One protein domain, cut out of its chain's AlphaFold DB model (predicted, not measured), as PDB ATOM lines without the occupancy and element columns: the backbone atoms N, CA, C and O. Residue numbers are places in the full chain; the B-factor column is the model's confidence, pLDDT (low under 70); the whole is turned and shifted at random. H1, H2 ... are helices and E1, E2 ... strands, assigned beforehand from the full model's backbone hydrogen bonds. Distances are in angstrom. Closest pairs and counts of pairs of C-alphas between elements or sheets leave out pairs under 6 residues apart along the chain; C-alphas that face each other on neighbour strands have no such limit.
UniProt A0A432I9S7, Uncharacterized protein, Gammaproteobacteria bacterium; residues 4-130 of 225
ATOM      1  N   ALA A   4      27.311  -9.922  69.476       86.50
ATOM      2  CA  ALA A   4      27.268  -8.522  69.893       86.50
ATOM      3  C   ALA A   4      27.449  -8.385  71.415       86.50
ATOM      4  O   ALA A   4      28.174  -7.510  71.881       86.50
ATOM      5  N   THR A   5      26.857  -9.299  72.191       88.06
ATOM      6  CA  THR A   5      27.017  -9.329  73.650       88.06
ATOM      7  C   THR A   5      28.461  -9.618  74.053       88.06
ATOM      8  O   THR A   5      28.995  -8.919  74.915       88.06
ATOM      9  N   LYS A   6      29.117 -10.594  73.407       90.56
ATOM     10  CA  LYS A   6      30.531 -10.909  73.665       90.56
ATOM     11  C   LYS A   6      31.449  -9.726  73.368       90.56
ATOM     12  O   LYS A   6      32.269  -9.393  74.219       90.56
ATOM     13  N   ARG A   7      31.260  -9.038  72.237       90.94
ATOM     14  CA  ARG A   7      32.000  -7.803  71.906       90.94
ATOM     15  C   ARG A   7      31.856  -6.734  72.980       90.94
ATOM     16  O   ARG A   7      32.855  -6.183  73.431       90.94
ATOM     17  N   SER A   8      30.633  -6.463  73.433       89.19
ATOM     18  CA  SER A   8      30.403  -5.450  74.469       89.19
ATOM     19  C   SER A   8      31.048  -5.829  75.803       89.19
ATOM     20  O   SER A   8      31.620  -4.973  76.475       89.19
ATOM     21  N   ILE A   9      31.007  -7.110  76.185       90.75
ATOM     22  CA  ILE A   9      31.670  -7.609  77.400       90.75
ATOM     23  C   ILE A   9      33.189  -7.497  77.267       90.75
ATOM     24  O   ILE A   9      33.833  -6.986  78.185       90.75
ATOM     25  N   SER A  10      33.742  -7.926  76.132       91.50
ATOM     26  CA  SER A  10      35.164  -7.809  75.791       91.50
ATOM     27  C   SER A  10      35.634  -6.362  75.938       91.50
ATOM     28  O   SER A  10      36.571  -6.103  76.695       91.50
ATOM     29  N   ALA A  11      34.902  -5.410  75.351       87.81
ATOM     30  CA  ALA A  11      35.185  -3.984  75.478       87.81
ATOM     31  C   ALA A  11      35.086  -3.488  76.933       87.81
ATOM     32  O   ALA A  11      35.945  -2.736  77.387       87.81
ATOM     33  N   CYS A  12      34.085  -3.939  77.698       84.19
ATOM     34  CA  CYS A  12      33.889  -3.524  79.093       84.19
ATOM     35  C   CYS A  12      35.012  -3.961  80.040       84.19
ATOM     36  O   CYS A  12      35.187  -3.343  81.091       84.19
ATOM     37  N   CYS A  13      35.715  -5.057  79.742       86.62
ATOM     38  CA  CYS A  13      36.751  -5.594  80.628       86.62
ATOM     39  C   CYS A  13      38.144  -5.717  80.005       86.62
ATOM     40  O   CYS A  13      39.048  -6.186  80.693       86.62
ATOM     41  N   GLY A  14      38.332  -5.270  78.760       87.50
ATOM     42  CA  GLY A  14      39.633  -5.243  78.091       87.50
ATOM     43  C   GLY A  14      40.221  -6.630  77.819       87.50
ATOM     44  O   GLY A  14      41.434  -6.798  77.884       87.50
ATOM     45  N   VAL A  15      39.378  -7.631  77.552       90.69
ATOM     46  CA  VAL A  15      39.800  -9.022  77.283       90.69
ATOM     47  C   VAL A  15      39.391  -9.453  75.883       90.69
ATOM     48  O   VAL A  15      38.419  -8.938  75.337       90.69
ATOM     49  N   GLN A  16      40.078 -10.433  75.309       90.88
ATOM     50  CA  GLN A  16      39.688 -11.008  74.020       90.88
ATOM     51  C   GLN A  16      38.370 -11.803  74.118       90.88
ATOM     52  O   GLN A  16      38.075 -12.416  75.144       90.88
ATOM     53  N   GLU A  17      37.569 -11.818  73.045       91.19
ATOM     54  CA  GLU A  17      36.246 -12.476  73.018       91.19
ATOM     55  C   GLU A  17      36.293 -13.997  73.239       91.19
ATOM     56  O   GLU A  17      35.335 -14.575  73.752       91.19
ATOM     57  N   ASN A  18      37.403 -14.650  72.882       91.69
ATOM     58  CA  ASN A  18      37.627 -16.084  73.099       91.69
ATOM     59  C   ASN A  18      37.736 -16.459  74.587       91.69
ATOM     60  O   ASN A  18      37.512 -17.613  74.933       91.69
ATOM     61  N   LEU A  19      38.034 -15.495  75.464       92.81
ATOM     62  CA  LEU A  19      38.071 -15.687  76.917       92.81
ATOM     63  C   LEU A  19      36.680 -15.566  77.565       92.81
ATOM     64  O   LEU A  19      36.577 -15.615  78.790       92.81
ATOM     65  N   ILE A  20      35.618 -15.369  76.776       93.69
ATOM     66  CA  ILE A  20      34.239 -15.225  77.253       93.69
ATOM     67  C   ILE A  20      33.451 -16.490  76.903       93.69
ATOM     68  O   ILE A  20      33.269 -16.819  75.723       93.69
ATOM     69  N   GLU A  21      32.930 -17.166  77.929       91.56
ATOM     70  CA  GLU A  21      32.089 -18.354  77.755       91.56
ATOM     71  C   GLU A  21      30.816 -18.039  76.938       91.56
ATOM     72  O   GLU A  21      30.250 -16.944  76.978       91.56
ATOM     73  N   GLU A  22      30.346 -19.011  76.154       88.50
ATOM     74  CA  GLU A  22      29.132 -18.869  75.329       88.50
ATOM     75  C   GLU A  22      27.834 -18.951  76.133       88.50
ATOM     76  O   GLU A  22      26.799 -18.395  75.730       88.50
ATOM     77  N   VAL A  23      27.901 -19.652  77.262       89.69
ATOM     78  CA  VAL A  23      26.781 -19.902  78.159       89.69
ATOM     79  C   VAL A  23      26.821 -18.880  79.289       89.69
ATOM     80  O   VAL A  23      27.850 -18.664  79.921       89.69
ATOM     81  N   ALA A  24      25.679 -18.247  79.540       93.25
ATOM     82  CA  ALA A  24      25.479 -17.348  80.665       93.25
ATOM     83  C   ALA A  24      24.275 -17.810  81.481       93.25
ATOM     84  O   ALA A  24      23.302 -18.329  80.932       93.25
ATOM     85  N   THR A  25      24.329 -17.582  82.788       94.50
ATOM     86  CA  THR A  25      23.217 -17.857  83.696       94.50
ATOM     87  C   THR A  25      22.433 -16.574  83.918       94.50
ATOM     88  O   THR A  25      22.974 -15.602  84.444       94.50
ATOM     89  N   ALA A  26      21.166 -16.564  83.509       94.62
ATOM     90  CA  ALA A  26      20.279 -15.417  83.656       94.62
ATOM     91  C   ALA A  26      19.510 -15.446  84.986       94.62
ATOM     92  O   ALA A  26      19.174 -16.504  85.518       94.62
ATOM     93  N   TYR A  27      19.190 -14.260  85.493       94.31
ATOM     94  CA  TYR A  27      18.446 -14.025  86.722       94.31
ATOM     95  C   TYR A  27      17.368 -12.968  86.473       94.31
ATOM     96  O   TYR A  27      17.558 -12.022  85.714       94.31
ATOM     97  N   ARG A  28      16.236 -13.086  87.175       91.94
ATOM     98  CA  ARG A  28      15.143 -12.097  87.101       91.94
ATOM     99  C   ARG A  28      15.416 -10.812  87.887       91.94
ATOM    100  O   ARG A  28      14.720  -9.816  87.712       91.94
ATOM    101  N   SER A  29      16.362 -10.860  88.824       92.56
ATOM    102  CA  SER A  29      16.607  -9.771  89.763       92.56
ATOM    103  C   SER A  29      17.982  -9.845  90.416       92.56
ATOM    104  O   SER A  29      18.506 -10.939  90.614       92.56
ATOM    105  N   VAL A  30      18.509  -8.696  90.842       93.19
ATOM    106  CA  VAL A  30      19.728  -8.579  91.654       93.19
ATOM    107  C   VAL A  30      19.495  -7.676  92.861       93.19
ATOM    108  O   VAL A  30      18.950  -6.578  92.748       93.19
ATOM    109  N   TRP A  31      19.927  -8.142  94.029       90.00
ATOM    110  CA  TRP A  31      19.913  -7.375  95.266       90.00
ATOM    111  C   TRP A  31      21.224  -6.604  95.440       90.00
ATOM    112  O   TRP A  31      22.303  -7.196  95.395       90.00
ATOM    113  N   LYS A  32      21.142  -5.289  95.662       86.50
ATOM    114  CA  LYS A  32      22.289  -4.443  95.997       86.50
ATOM    115  C   LYS A  32      22.161  -3.911  97.429       86.50
ATOM    116  O   LYS A  32      21.485  -2.905  97.635       86.50
ATOM    117  N   PRO A  33      22.855  -4.509  98.413       79.62
ATOM    118  CA  PRO A  33      22.679  -4.165  99.828       79.62
ATOM    119  C   PRO A  33      23.173  -2.757 100.186       79.62
ATOM    120  O   PRO A  33      22.713  -2.176 101.157       79.62
ATOM    121  N   LYS A  34      24.099  -2.188  99.402       77.19
ATOM    122  CA  LYS A  34      24.683  -0.856  99.650       77.19
ATOM    123  C   LYS A  34      23.892   0.302  99.020       77.19
ATOM    124  O   LYS A  34      24.336   1.446  99.069       77.19
ATOM    125  N   HIS A  35      22.781   0.012  98.348       75.06
ATOM    126  CA  HIS A  35      21.951   1.020  97.693       75.06
ATOM    127  C   HIS A  35      20.763   1.371  98.600       75.06
ATOM    128  O   HIS A  35      19.968   0.484  98.868       75.06
ATOM    129  N   GLN A  36      20.605   2.644  99.000       68.94
ATOM    130  CA  GLN A  36      19.516   3.138  99.882       68.94
ATOM    131  C   GLN A  36      19.491   2.528 101.302       68.94
ATOM    132  O   GLN A  36      20.381   1.761 101.675       68.94
ATOM    133  N   TYR A  37      18.494   2.925 102.106       57.62
ATOM    134  CA  TYR A  37      18.238   2.387 103.446       57.62
ATOM    135  C   TYR A  37      17.780   0.924 103.336       57.62
ATOM    136  O   TYR A  37      16.730   0.641 102.765       57.62
ATOM    137  N   ASN A  38      18.588  -0.001 103.860       71.00
ATOM    138  CA  ASN A  38      18.394  -1.457 103.814       71.00
ATOM    139  C   ASN A  38      18.561  -2.146 102.452       71.00
ATOM    140  O   ASN A  38      18.158  -3.296 102.336       71.00
ATOM    141  N   GLY A  39      19.205  -1.524 101.460       76.50
ATOM    142  CA  GLY A  39      19.475  -2.159 100.166       76.50
ATOM    143  C   GLY A  39      18.325  -2.043  99.160       76.50
ATOM    144  O   GLY A  39      17.192  -1.708  99.502       76.50
ATOM    145  N   LEU A  40      18.609  -2.332  97.884       86.69
ATOM    146  CA  LEU A  40      17.609  -2.242  96.819       86.69
ATOM    147  C   LEU A  40      17.650  -3.424  95.851       86.69
ATOM    148  O   LEU A  40      18.710  -3.844  95.379       86.69
ATOM    149  N   LEU A  41      16.461  -3.931  95.522       90.88
ATOM    150  CA  LEU A  41      16.262  -4.985  94.537       90.88
ATOM    151  C   LEU A  41      16.017  -4.366  93.161       90.88
ATOM    152  O   LEU A  41      15.109  -3.549  93.009       90.88
ATOM    153  N   TYR A  42      16.790  -4.795  92.173       93.38
ATOM    154  CA  TYR A  42      16.620  -4.455  90.766       93.38
ATOM    155  C   TYR A  42      16.039  -5.652  90.025       93.38
ATOM    156  O   TYR A  42      16.501  -6.773  90.240       93.38
ATOM    157  N   ARG A  43      15.049  -5.432  89.166       94.94
ATOM    158  CA  ARG A  43      14.388  -6.473  88.369       94.94
ATOM    159  C   ARG A  43      14.470  -6.163  86.884       94.94
ATOM    160  O   ARG A  43      14.651  -5.015  86.483       94.94
ATOM    161  N   THR A  44      14.309  -7.196  86.070       94.56
ATOM    162  CA  THR A  44      14.084  -7.008  84.637       94.56
ATOM    163  C   THR A  44      12.828  -6.156  84.408       94.56
ATOM    164  O   THR A  44      11.883  -6.179  85.198       94.56
ATOM    165  N   ASN A  45      12.852  -5.364  83.342       93.69
ATOM    166  CA  ASN A  45      11.890  -4.325  82.965       93.69
ATOM    167  C   ASN A  45      11.790  -3.114  83.911       93.69
ATOM    168  O   ASN A  45      10.950  -2.247  83.689       93.69
ATOM    169  N   GLU A  46      12.642  -3.004  84.936       95.31
ATOM    170  CA  GLU A  46      12.756  -1.765  85.711       95.31
ATOM    171  C   GLU A  46      13.693  -0.759  85.027       95.31
ATOM    172  O   GLU A  46      14.672  -1.127  84.368       95.31
ATOM    173  N   HIS A  47      13.408   0.526  85.235       96.56
ATOM    174  CA  HIS A  47      14.200   1.630  84.707       96.56
ATOM    175  C   HIS A  47      15.280   2.038  85.707       96.56
ATOM    176  O   HIS A  47      15.037   2.159  86.914       96.56
ATOM    177  N   ILE A  48      16.489   2.272  85.207       95.31
ATOM    178  CA  ILE A  48      17.635   2.665  86.023       95.31
ATOM    179  C   ILE A  48      18.450   3.761  85.342       95.31
ATOM    180  O   ILE A  48      18.384   3.959  84.128       95.31
ATOM    181  N   VAL A  49      19.293   4.407  86.141       92.81
ATOM    182  CA  VAL A  49      20.470   5.123  85.651       92.81
ATOM    183  C   VAL A  49      21.683   4.212  85.795       92.81
ATOM    184  O   VAL A  49      21.949   3.680  86.882       92.81
ATOM    185  N   ALA A  50      22.438   4.047  84.711       91.38
ATOM    186  CA  ALA A  50      23.712   3.339  84.702       91.38
ATOM    187  C   ALA A  50      24.876   4.298  84.412       91.38
ATOM    188  O   ALA A  50      24.754   5.200  83.591       91.38
ATOM    189  N   ALA A  51      26.012   4.080  85.076       87.44
ATOM    190  CA  ALA A  51      27.232   4.886  84.978       87.44
ATOM    191  C   ALA A  51      28.302   4.214  84.088       87.44
ATOM    192  O   ALA A  51      29.465   4.066  84.488       87.44
ATOM    193  N   CYS A  52      27.900   3.714  82.916       69.50
ATOM    194  CA  CYS A  52      28.784   2.957  82.021       69.50
ATOM    195  C   CYS A  52      29.729   3.865  81.215       69.50
ATOM    196  O   CYS A  52      30.898   3.521  81.083       69.50
ATOM    197  N   PHE A  53      29.254   5.034  80.763       67.31
ATOM    198  CA  PHE A  53      29.996   6.022  79.959       67.31
ATOM    199  C   PHE A  53      29.438   7.433  80.222       67.31
ATOM    200  O   PHE A  53      28.986   8.125  79.317       67.31
ATOM    201  N   GLY A  54      29.370   7.808  81.500       76.44
ATOM    202  CA  GLY A  54      28.453   8.849  81.976       76.44
ATOM    203  C   GLY A  54      27.115   8.252  82.415       76.44
ATOM    204  O   GLY A  54      26.965   7.026  82.456       76.44
ATOM    205  N   GLU A  55      26.169   9.108  82.797       85.25
ATOM    206  CA  GLU A  55      24.830   8.678  83.202       85.25
ATOM    207  C   GLU A  55      23.955   8.423  81.976       85.25
ATOM    208  O   GLU A  55      23.708   9.327  81.182       85.25
ATOM    209  N   VAL A  56      23.469   7.191  81.843       91.06
ATOM    210  CA  VAL A  56      22.512   6.799  80.802       91.06
ATOM    211  C   VAL A  56      21.237   6.246  81.427       91.06
ATOM    212  O   VAL A  56      21.290   5.549  82.443       91.06
ATOM    213  N   PHE A  57      20.098   6.543  80.803       94.62
ATOM    214  CA  PHE A  57      18.784   6.037  81.195       94.62
ATOM    215  C   PHE A  57      18.507   4.748  80.442       94.62
ATOM    216  O   PHE A  57      18.592   4.719  79.215       94.62
ATOM    217  N   VAL A  58      18.201   3.671  81.159       96.50
ATOM    218  CA  VAL A  58      17.996   2.370  80.522       96.50
ATOM    219  C   VAL A  58      16.874   1.575  81.181       96.50
ATOM    220  O   VAL A  58      16.634   1.710  82.382       96.50
ATOM    221  N   ALA A  59      16.219   0.709  80.409       96.94
ATOM    222  CA  ALA A  59      15.319  -0.321  80.926       96.94
ATOM    223  C   ALA A  59      16.042  -1.670  80.953       96.94
ATOM    224  O   ALA A  59      16.485  -2.162  79.912       96.94
ATOM    225  N   LEU A  60      16.172  -2.276  82.135       96.94
ATOM    226  CA  LEU A  60      16.837  -3.570  82.300       96.94
ATOM    227  C   LEU A  60      16.104  -4.657  81.507       96.94
ATOM    228  O   LEU A  60      14.895  -4.811  81.653       96.94
ATOM    229  N   LYS A  61      16.820  -5.445  80.705       95.75
ATOM    230  CA  LYS A  61      16.256  -6.597  79.986       95.75
ATOM    231  C   LYS A  61      16.700  -7.903  80.597       95.75
ATOM    232  O   LYS A  61      15.855  -8.650  81.078       95.75
ATOM    233  N   ASP A  62      18.008  -8.111  80.676       95.12
ATOM    234  CA  ASP A  62      18.590  -9.301  81.278       95.12
ATOM    235  C   ASP A  62      19.567  -8.918  82.381       95.12
ATOM    236  O   ASP A  62      20.296  -7.929  82.290       95.12
ATOM    237  N   ILE A  63      19.618  -9.751  83.412       96.25
ATOM    238  CA  ILE A  63      20.657  -9.746  84.439       96.25
ATOM    239  C   ILE A  63      21.300 -11.120  84.373       96.25
ATOM    240  O   ILE A  63      20.596 -12.124  84.445       96.25
ATOM    241  N   PHE A  64      22.617 -11.195  84.211       96.06
ATOM    242  CA  PHE A  64      23.267 -12.480  83.986       96.06
ATOM    243  C   PHE A  64      24.696 -12.542  84.514       96.06
ATOM    244  O   PHE A  64      25.358 -11.527  84.745       96.06
ATOM    245  N   ILE A  65      25.160 -13.773  84.698       96.19
ATOM    246  CA  ILE A  65      26.530 -14.117  85.066       96.19
ATOM    247  C   ILE A  65      27.148 -14.886  83.905       96.19
ATOM    248  O   ILE A  65      26.520 -15.785  83.347       96.19
ATOM    249  N   VAL A  66      28.379 -14.538  83.551       95.44
ATOM    250  CA  VAL A  66      29.188 -15.253  82.558       95.44
ATOM    251  C   VAL A  66      30.624 -15.333  83.055       95.44
ATOM    252  O   VAL A  66      31.087 -14.415  83.742       95.44
ATOM    253  N   LYS A  67      31.340 -16.413  82.733       95.56
ATOM    254  CA  LYS A  67      32.773 -16.467  83.018       95.56
ATOM    255  C   LYS A  67      33.565 -15.719  81.958       95.56
ATOM    256  O   LYS A  67      33.334 -15.859  80.758       95.56
ATOM    257  N   VAL A  68      34.508 -14.926  82.439       94.38
ATOM    258  CA  VAL A  68      35.427 -14.130  81.639       94.38
ATOM    259  C   VAL A  68      36.833 -14.404  82.156       94.38
ATOM    260  O   VAL A  68      37.131 -14.044  83.294       94.38
ATOM    261  N   ALA A  69      37.671 -15.040  81.335       93.25
ATOM    262  CA  ALA A  69      38.972 -15.579  81.743       93.25
ATOM    263  C   ALA A  69      38.847 -16.446  83.016       93.25
ATOM    264  O   ALA A  69      39.477 -16.171  84.035       93.25
ATOM    265  N   ASP A  70      37.931 -17.421  82.975       92.19
ATOM    266  CA  ASP A  70      37.582 -18.348  84.067       92.19
ATOM    267  C   ASP A  70      37.041 -17.716  85.360       92.19
ATOM    268  O   ASP A  70      36.737 -18.422  86.323       92.19
ATOM    269  N   GLN A  71      36.833 -16.398  85.387       94.75
ATOM    270  CA  GLN A  71      36.286 -15.688  86.542       94.75
ATOM    271  C   GLN A  71      34.819 -15.305  86.314       94.75
ATOM    272  O   GLN A  71      34.503 -14.691  85.289       94.75
ATOM    273  N   PRO A  72      33.901 -15.609  87.251       94.62
ATOM    274  CA  PRO A  72      32.506 -15.207  87.125       94.62
ATOM    275  C   PRO A  72      32.383 -13.683  87.211       94.62
ATOM    276  O   PRO A  72      32.834 -13.050  88.167       94.62
ATOM    277  N   LYS A  73      31.735 -13.084  86.211       94.81
ATOM    278  CA  LYS A  73      31.446 -11.650  86.161       94.81
ATOM    279  C   LYS A  73      29.960 -11.405  85.927       94.81
ATOM    280  O   LYS A  73      29.280 -12.173  85.250       94.81
ATOM    281  N   TYR A  74      29.468 -10.313  86.506       94.81
ATOM    282  CA  TYR A  74      28.047  -9.992  86.588       94.81
ATOM    283  C   TYR A  74      27.707  -8.813  85.679       94.81
ATOM    284  O   TYR A  74      28.275  -7.725  85.830       94.81
ATOM    285  N   TYR A  75      26.738  -9.003  84.792       95.31
ATOM    286  CA  TYR A  75      26.357  -8.028  83.775       95.31
ATOM    287  C   TYR A  75      24.843  -7.821  83.716       95.31
ATOM    288  O   TYR A  75      24.056  -8.623  84.223       95.31
ATOM    289  N   PHE A  76      24.456  -6.728  83.068       95.31
ATOM    290  CA  PHE A  76      23.103  -6.502  82.587       95.31
ATOM    291  C   PHE A  76      23.109  -6.186  81.089       95.31
ATOM    292  O   PHE A  76      24.085  -5.641  80.568       95.31
ATOM    293  N   SER A  77      22.002  -6.499  80.420       95.06
ATOM    294  CA  SER A  77      21.617  -5.937  79.124       95.06
ATOM    295  C   SER A  77      20.429  -4.996  79.339       95.06
ATOM    296  O   SER A  77      19.605  -5.208  80.236       95.06
ATOM    297  N   SER A  78      20.327  -3.936  78.548       95.62
ATOM    298  CA  SER A  78      19.252  -2.962  78.715       95.62
ATOM    299  C   SER A  78      18.965  -2.173  77.446       95.62
ATOM    300  O   SER A  78      19.884  -1.908  76.675       95.62
ATOM    301  N   GLU A  79      17.718  -1.745  77.272       96.12
ATOM    302  CA  GLU A  79      17.317  -0.812  76.210       96.12
ATOM    303  C   GLU A  79      17.676   0.621  76.610       96.12
ATOM    304  O   GLU A  79      17.364   1.040  77.728       96.12
ATOM    305  N   LEU A  80      18.321   1.369  75.712       95.69
ATOM    306  CA  LEU A  80      18.699   2.761  75.944       95.69
ATOM    307  C   LEU A  80      17.507   3.707  75.776       95.69
ATOM    308  O   LEU A  80      16.713   3.571  74.848       95.69
ATOM    309  N   TYR A  81      17.445   4.722  76.630       95.94
ATOM    310  CA  TYR A  81      16.572   5.877  76.484       95.94
ATOM    311  C   TYR A  81      17.435   7.127  76.300       95.94
ATOM    312  O   TYR A  81      18.288   7.434  77.137       95.94
ATOM    313  N   LYS A  82      17.242   7.826  75.179       94.31
ATOM    314  CA  LYS A  82      18.010   9.023  74.817       94.31
ATOM    315  C   LYS A  82      17.310  10.269  75.325       94.31
ATOM    316  O   LYS A  82      16.094  10.377  75.222       94.31
ATOM    317  N   GLU A  83      18.093  11.198  75.854       91.44
ATOM    318  CA  GLU A  83      17.613  12.517  76.251       91.44
ATOM    319  C   GLU A  83      17.220  13.323  75.013       91.44
ATOM    320  O   GLU A  83      17.986  13.403  74.052       91.44
ATOM    321  N   VAL A  84      16.014  13.887  75.042       92.56
ATOM    322  CA  VAL A  84      15.467  14.709  73.949       92.56
ATOM    323  C   VAL A  84      15.216  16.155  74.367       92.56
ATOM    324  O   VAL A  84      14.845  16.977  73.536       92.56
ATOM    325  N   GLY A  85      15.450  16.479  75.640       87.94
ATOM    326  CA  GLY A  85      15.335  17.827  76.182       87.94
ATOM    327  C   GLY A  85      14.684  17.839  77.558       87.94
ATOM    328  O   GLY A  85      14.803  16.888  78.335       87.94
ATOM    329  N   PHE A  86      13.979  18.929  77.841       87.56
ATOM    330  CA  PHE A  86      13.268  19.162  79.091       87.56
ATOM    331  C   PHE A  86      11.819  19.548  78.799       87.56
ATOM    332  O   PHE A  86      11.535  20.121  77.751       87.56
ATOM    333  N   SER A  87      10.910  19.219  79.715       80.81
ATOM    334  CA  SER A  87       9.540  19.727  79.694       80.81
ATOM    335  C   SER A  87       9.497  21.186  80.146       80.81
ATOM    336  O   SER A  87      10.456  21.693  80.733       80.81
ATOM    337  N   ASP A  88       8.343  21.826  79.972       75.75
ATOM    338  CA  ASP A  88       8.085  23.197  80.440       75.75
ATOM    339  C   ASP A  88       8.265  23.353  81.961       75.75
ATOM    340  O   ASP A  88       8.560  24.434  82.457       75.75
ATOM    341  N   MET A  89       8.155  22.248  82.705       76.25
ATOM    342  CA  MET A  89       8.383  22.181  84.154       76.25
ATOM    343  C   MET A  89       9.845  21.862  84.517       76.25
ATOM    344  O   MET A  89      10.140  21.499  85.656       76.25
ATOM    345  N   GLY A  90      10.763  21.901  83.548       76.81
ATOM    346  CA  GLY A  90      12.180  21.582  83.736       76.81
ATOM    347  C   GLY A  90      12.475  20.094  83.961       76.81
ATOM    348  O   GLY A  90      13.592  19.737  84.341       76.81
ATOM    349  N   ALA A  91      11.505  19.200  83.741       79.19
ATOM    350  CA  ALA A  91      11.706  17.767  83.929       79.19
ATOM    351  C   ALA A  91      12.409  17.155  82.712       79.19
ATOM    352  O   ALA A  91      12.083  17.474  81.574       79.19
ATOM    353  N   LYS A  92      13.366  16.252  82.935       84.94
ATOM    354  CA  LYS A  92      14.118  15.630  81.838       84.94
ATOM    355  C   LYS A  92      13.225  14.710  81.002       84.94
ATOM    356  O   LYS A  92      12.563  13.831  81.559       84.94
ATOM    357  N   LEU A  93      13.278  14.876  79.682       89.12
ATOM    358  CA  LEU A  93      12.543  14.078  78.708       89.12
ATOM    359  C   LEU A  93      13.453  13.068  78.021       89.12
ATOM    360  O   LEU A  93      14.564  13.393  77.587       89.12
ATOM    361  N   VAL A  94      12.958  11.842  77.883       94.81
ATOM    362  CA  VAL A  94      13.661  10.765  77.191       94.81
ATOM    363  C   VAL A  94      12.754  10.011  76.227       94.81
ATOM    364  O   VAL A  94      11.555   9.870  76.459       94.81
ATOM    365  N   GLN A  95      13.348   9.473  75.167       96.12
ATOM    366  CA  GLN A  95      12.690   8.596  74.201       96.12
ATOM    367  C   GLN A  95      13.416   7.261  74.114       96.12
ATOM    368  O   GLN A  95      14.645   7.191  74.224       96.12
ATOM    369  N   LYS A  96      12.653   6.188  73.898       94.75
ATOM    370  CA  LYS A  96      13.222   4.856  73.707       94.75
ATOM    371  C   LYS A  96      14.076   4.829  72.435       94.75
ATOM    372  O   LYS A  96      13.646   5.261  71.371       94.75
ATOM    373  N   SER A  97      15.279   4.284  72.551       92.94
ATOM    374  CA  SER A  97      16.177   4.013  71.432       92.94
ATOM    375  C   SER A  97      16.118   2.536  71.030       92.94
ATOM    376  O   SER A  97      15.722   1.675  71.814       92.94
ATOM    377  N   ASN A  98      16.573   2.238  69.810       90.50
ATOM    378  CA  ASN A  98      16.811   0.870  69.338       90.50
ATOM    379  C   ASN A  98      18.188   0.329  69.769       90.50
ATOM    380  O   ASN A  98      18.583  -0.767  69.376       90.50
ATOM    381  N   GLU A  99      18.944   1.109  70.542       91.88
ATOM    382  CA  GLU A  99      20.266   0.738  71.030       91.88
ATOM    383  C   GLU A  99      20.179  -0.087  72.316       91.88
ATOM    384  O   GLU A  99      19.420   0.217  73.240       91.88
ATOM    385  N   MET A 100      21.016  -1.122  72.383       92.06
ATOM    386  CA  MET A 100      21.195  -1.943  73.572       92.06
ATOM    387  C   MET A 100      22.499  -1.568  74.267       92.06
ATOM    388  O   MET A 100      23.559  -1.511  73.646       92.06
ATOM    389  N   VAL A 101      22.424  -1.382  75.577       92.31
ATOM    390  CA  VAL A 101      23.582  -1.173  76.442       92.31
ATOM    391  C   VAL A 101      23.843  -2.456  77.212       92.31
ATOM    392  O   VAL A 101      22.930  -3.062  77.769       92.31
ATOM    393  N   ILE A 102      25.107  -2.863  77.250       93.31
ATOM    394  CA  ILE A 102      25.584  -3.915  78.142       93.31
ATOM    395  C   ILE A 102      26.583  -3.281  79.091       93.31
ATOM    396  O   ILE A 102      27.479  -2.553  78.664       93.31
ATOM    397  N   GLY A 103      26.416  -3.549  80.378       92.25
ATOM    398  CA  GLY A 103      27.278  -2.998  81.410       92.25
ATOM    399  C   GLY A 103      27.470  -3.965  82.569       92.25
ATOM    400  O   GLY A 103      26.651  -4.865  82.778       92.25
ATOM    401  N   PRO A 104      28.548  -3.808  83.352       92.75
ATOM    402  CA  PRO A 104      28.706  -4.576  84.573       92.75
ATOM    403  C   PRO A 104      27.665  -4.141  85.610       92.75
ATOM    404  O   PRO A 104      27.364  -2.952  85.732       92.75
ATOM    405  N   LEU A 105      27.158  -5.073  86.429       92.94
ATOM    406  CA  LEU A 105      26.166  -4.745  87.468       92.94
ATOM    407  C   LEU A 105      26.675  -3.687  88.455       92.94
ATOM    408  O   LEU A 105      25.877  -2.931  89.008       92.94
ATOM    409  N   SER A 106      27.990  -3.572  88.656       90.12
ATOM    410  CA  SER A 106      28.599  -2.517  89.478       90.12
ATOM    411  C   SER A 106      28.278  -1.101  88.984       90.12
ATOM    412  O   SER A 106      28.261  -0.183  89.798       90.12
ATOM    413  N   LYS A 107      27.950  -0.923  87.697       89.62
ATOM    414  CA  LYS A 107      27.629   0.375  87.086       89.62
ATOM    415  C   LYS A 107      26.169   0.789  87.204       89.62
ATOM    416  O   LYS A 107      25.860   1.933  86.890       89.62
ATOM    417  N   ILE A 108      25.276  -0.079  87.680       91.81
ATOM    418  CA  ILE A 108      23.927   0.355  88.070       91.81
ATOM    419  C   ILE A 108      24.087   1.374  89.196       91.81
ATOM    420  O   ILE A 108      24.591   1.003  90.259       91.81
ATOM    421  N   SER A 109      23.666   2.617  88.956       88.88
ATOM    422  CA  SER A 109      23.773   3.733  89.899       88.88
ATOM    423  C   SER A 109      22.544   3.777  90.803       88.88
ATOM    424  O   SER A 109      22.649   3.603  92.016       88.88
ATOM    425  N   ARG A 110      21.351   3.923  90.216       89.88
ATOM    426  CA  ARG A 110      20.094   4.089  90.962       89.88
ATOM    427  C   ARG A 110      18.870   3.728  90.123       89.88
ATOM    428  O   ARG A 110      18.973   3.608  88.905       89.88
ATOM    429  N   LYS A 111      17.739   3.495  90.789       91.81
ATOM    430  CA  LYS A 111      16.447   3.228  90.150       91.81
ATOM    431  C   LYS A 111      15.747   4.551  89.853       91.81
ATOM    432  O   LYS A 111      15.894   5.507  90.609       91.81
ATOM    433  N   ILE A 112      15.002   4.572  88.760       93.06
ATOM    434  CA  ILE A 112      14.175   5.700  88.336       93.06
ATOM    435  C   ILE A 112      12.783   5.190  87.973       93.06
ATOM    436  O   ILE A 112      12.564   3.984  87.831       93.06
ATOM    437  N   MET A 113      11.845   6.111  87.810       93.62
ATOM    438  CA  MET A 113      10.562   5.842  87.172       93.62
ATOM    439  C   MET A 113      10.460   6.664  85.890       93.62
ATOM    440  O   MET A 113      11.094   7.710  85.759       93.62
ATOM    441  N   MET A 114       9.675   6.167  84.943       92.50
ATOM    442  CA  MET A 114       9.326   6.885  83.725       92.50
ATOM    443  C   MET A 114       7.819   7.098  83.730       92.50
ATOM    444  O   MET A 114       7.067   6.145  83.935       92.50
ATOM    445  N   ALA A 115       7.397   8.342  83.547       91.50
ATOM    446  CA  ALA A 115       5.995   8.704  83.387       91.50
ATOM    447  C   ALA A 115       5.758   9.116  81.934       91.50
ATOM    448  O   ALA A 115       6.617   9.767  81.340       91.50
ATOM    449  N   ASN A 116       4.615   8.737  81.364       92.69
ATOM    450  CA  ASN A 116       4.265   9.148  80.007       92.69
ATOM    451  C   ASN A 116       4.192  10.678  79.924       92.69
ATOM    452  O   ASN A 116       3.646  11.324  80.821       92.69
ATOM    453  N   TYR A 117       4.738  11.226  78.846       90.94
ATOM    454  CA  TYR A 117       4.595  12.620  78.444       90.94
ATOM    455  C   TYR A 117       3.872  12.689  77.094       90.94
ATOM    456  O   TYR A 117       3.558  11.657  76.501       90.94
ATOM    457  N   GLU A 118       3.603  13.901  76.616       87.94
ATOM    458  CA  GLU A 118       3.143  14.116  75.247       87.94
ATOM    459  C   GLU A 118       4.206  13.674  74.234       87.94
ATOM    460  O   GLU A 118       5.412  13.778  74.473       87.94
ATOM    461  N   ASP A 119       3.759  13.175  73.084       88.75
ATOM    462  CA  ASP A 119       4.662  12.701  72.043       88.75
ATOM    463  C   ASP A 119       5.433  13.870  71.420       88.75
ATOM    464  O   ASP A 119       4.867  14.752  70.772       88.75
ATOM    465  N   VAL A 120       6.758  13.849  71.549       82.75
ATOM    466  CA  VAL A 120       7.640  14.815  70.889       82.75
ATOM    467  C   VAL A 120       8.017  14.268  69.516       82.75
ATOM    468  O   VAL A 120       8.572  13.175  69.401       82.75
ATOM    469  N   ALA A 121       7.706  15.029  68.462       83.62
ATOM    470  CA  ALA A 121       7.897  14.621  67.064       83.62
ATOM    471  C   ALA A 121       7.190  13.294  66.698       83.62
ATOM    472  O   ALA A 121       7.684  12.527  65.873       83.62
ATOM    473  N   GLY A 122       6.033  13.020  67.316       86.06
ATOM    474  CA  GLY A 122       5.240  11.810  67.061       86.06
ATOM    475  C   GLY A 122       5.841  10.524  67.637       86.06
ATOM    476  O   GLY A 122       5.450   9.433  67.225       86.06
ATOM    477  N   LEU A 123       6.807  10.639  68.556       89.81
ATOM    478  CA  LEU A 123       7.422   9.507  69.242       89.81
ATOM    479  C   LEU A 123       7.057   9.500  70.735       89.81
ATOM    480  O   LEU A 123       7.170  10.546  71.386       89.81
ATOM    481  N   PRO A 124       6.730   8.318  71.305       93.25
ATOM    482  CA  PRO A 124       6.486   8.159  72.733       93.25
ATOM    483  C   PRO A 124       7.623   8.729  73.572       93.25
ATOM    484  O   PRO A 124       8.767   8.264  73.508       93.25
ATOM    485  N   THR A 125       7.291   9.748  74.358       95.25
ATOM    486  CA  THR A 125       8.240  10.486  75.192       95.25
ATOM    487  C   THR A 125       7.877  10.320  76.658       95.25
ATOM    488  O   THR A 125       6.707  10.199  77.021       95.25
ATOM    489  N   PHE A 126       8.891  10.285  77.518       95.69
ATOM    490  CA  PHE A 126       8.722  10.024  78.940       95.69
ATOM    491  C   PHE A 126       9.441  11.073  79.780       95.69
ATOM    492  O   PHE A 126      10.566  11.462  79.468       95.69
ATOM    493  N   ILE A 127       8.822  11.465  80.890       93.75
ATOM    494  CA  ILE A 127       9.477  12.213  81.963       93.75
ATOM    495  C   ILE A 127      10.273  11.239  82.833       93.75
ATOM    496  O   ILE A 127       9.747  10.217  83.284       93.75
ATOM    497  N   VAL A 128      11.529  11.583  83.120       90.94
ATOM    498  CA  VAL A 128      12.370  10.849  84.074       90.94
ATOM    499  C   VAL A 128      12.108  11.331  85.498       90.94
ATOM    500  O   VAL A 128      12.403  12.473  85.848       90.94
ATOM    501  N   VAL A 129      11.638  10.422  86.349       89.88
ATOM    502  CA  VAL A 129      11.463  10.642  87.787       89.88
ATOM    503  C   VAL A 129      12.594   9.938  88.536       89.88
ATOM    504  O   VAL A 129      12.560   8.731  88.793       89.88
ATOM    505  N   ASP A 130      13.624  10.704  88.885       86.31
ATOM    506  CA  ASP A 130      14.808  10.220  89.597       86.31
ATOM    507  C   ASP A 130      14.639  10.332  91.120       86.31
ATOM    508  O   ASP A 130      15.286  11.129  91.798       86.31
TER     509      ASP A 130
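This is residues 4 to 130 of the 225 residues of an uncharacterized protein of Gammaproteobacteria bacterium (UniProt A0A432I9S7). A long, strongly twisted sheet is built round the strands E5, E6 and E7, and part of it comes round on itself in a small, rough ring: E8 runs on into E9, and this run pairs with E4 through E8 and with E10 through E9. The hairpin E2 E3 is set crosswise over part of this sheet, a loose sandwich, while H1 packs on the sheet, mostly at E7. The printed part has 127 residues with one named helix, then ten named strands, H1 and E1 to E10; the large sheet is branched, and both sheets are antiparallel. It is mostly strand and compact, with a radius of gyration of the C-alphas of 15.8 A and spans of 51 by 35 by 22 A.

Begin at E5, residues 56 to 68, which bends by 96 degrees at residue 59. On one side of it lie E1, residues 25 to 27, with N 27 and O 63 at 2.8 A, and E4, residues 47 to 50, with N 48 and O 58 at 2.9 A. On the other side lies E6, residues 71 to 86, with N 64 and O 75 at 2.9 A. E7, residues 92 to 104, bends by 99 degrees at residue 98; find N 78 and O 101 of E6 and E7 at 2.9 A. E4 to E7 form a meander, each strand the antiparallel neighbour of the one before. E10, residues 125 to 129, pairs with E7 through N 94 and O 126, 2.9 A. E9, residues 113 to 116, forms a hairpin with E10, N 127 and O 115 at 2.8 A. E8, residues 108 to 111, pairs with E4 through N 49 and O 110, 2.9 A. E2, residues 29 to 32, and E3, residues 40 to 43, are a hairpin, N 30 and O 42 at 2.8 A. Their sheet and the large one form a sandwich, two sheets face to face, with strands at 85 degrees. H1, residues 4 to 13, is on the large sheet; its closest C-alphas to E7 are Ser 8 and Ile 102, 6.3 A. Every O i to N i+4 pair of H1 is within hydrogen-bond range.

Find C-alpha 4, where H1 begins, at (27.268, -8.522, 69.893); H1 spans 14.6 A. E6 runs 42.4 A from C-alpha 71 at (36.286, -15.688, 86.542). E5 spans 24.6 A and E7 25.1 A. E10 ends at C-alpha 129, (11.463, 10.642, 87.787).

The C-alphas farthest apart, Asp 70 and Asp 88, are 51.1 A apart. The printed part has no cut; the link from H1 to E1 is long. pLDDT is under 70 at residues 36 to 37 and 52 to 53.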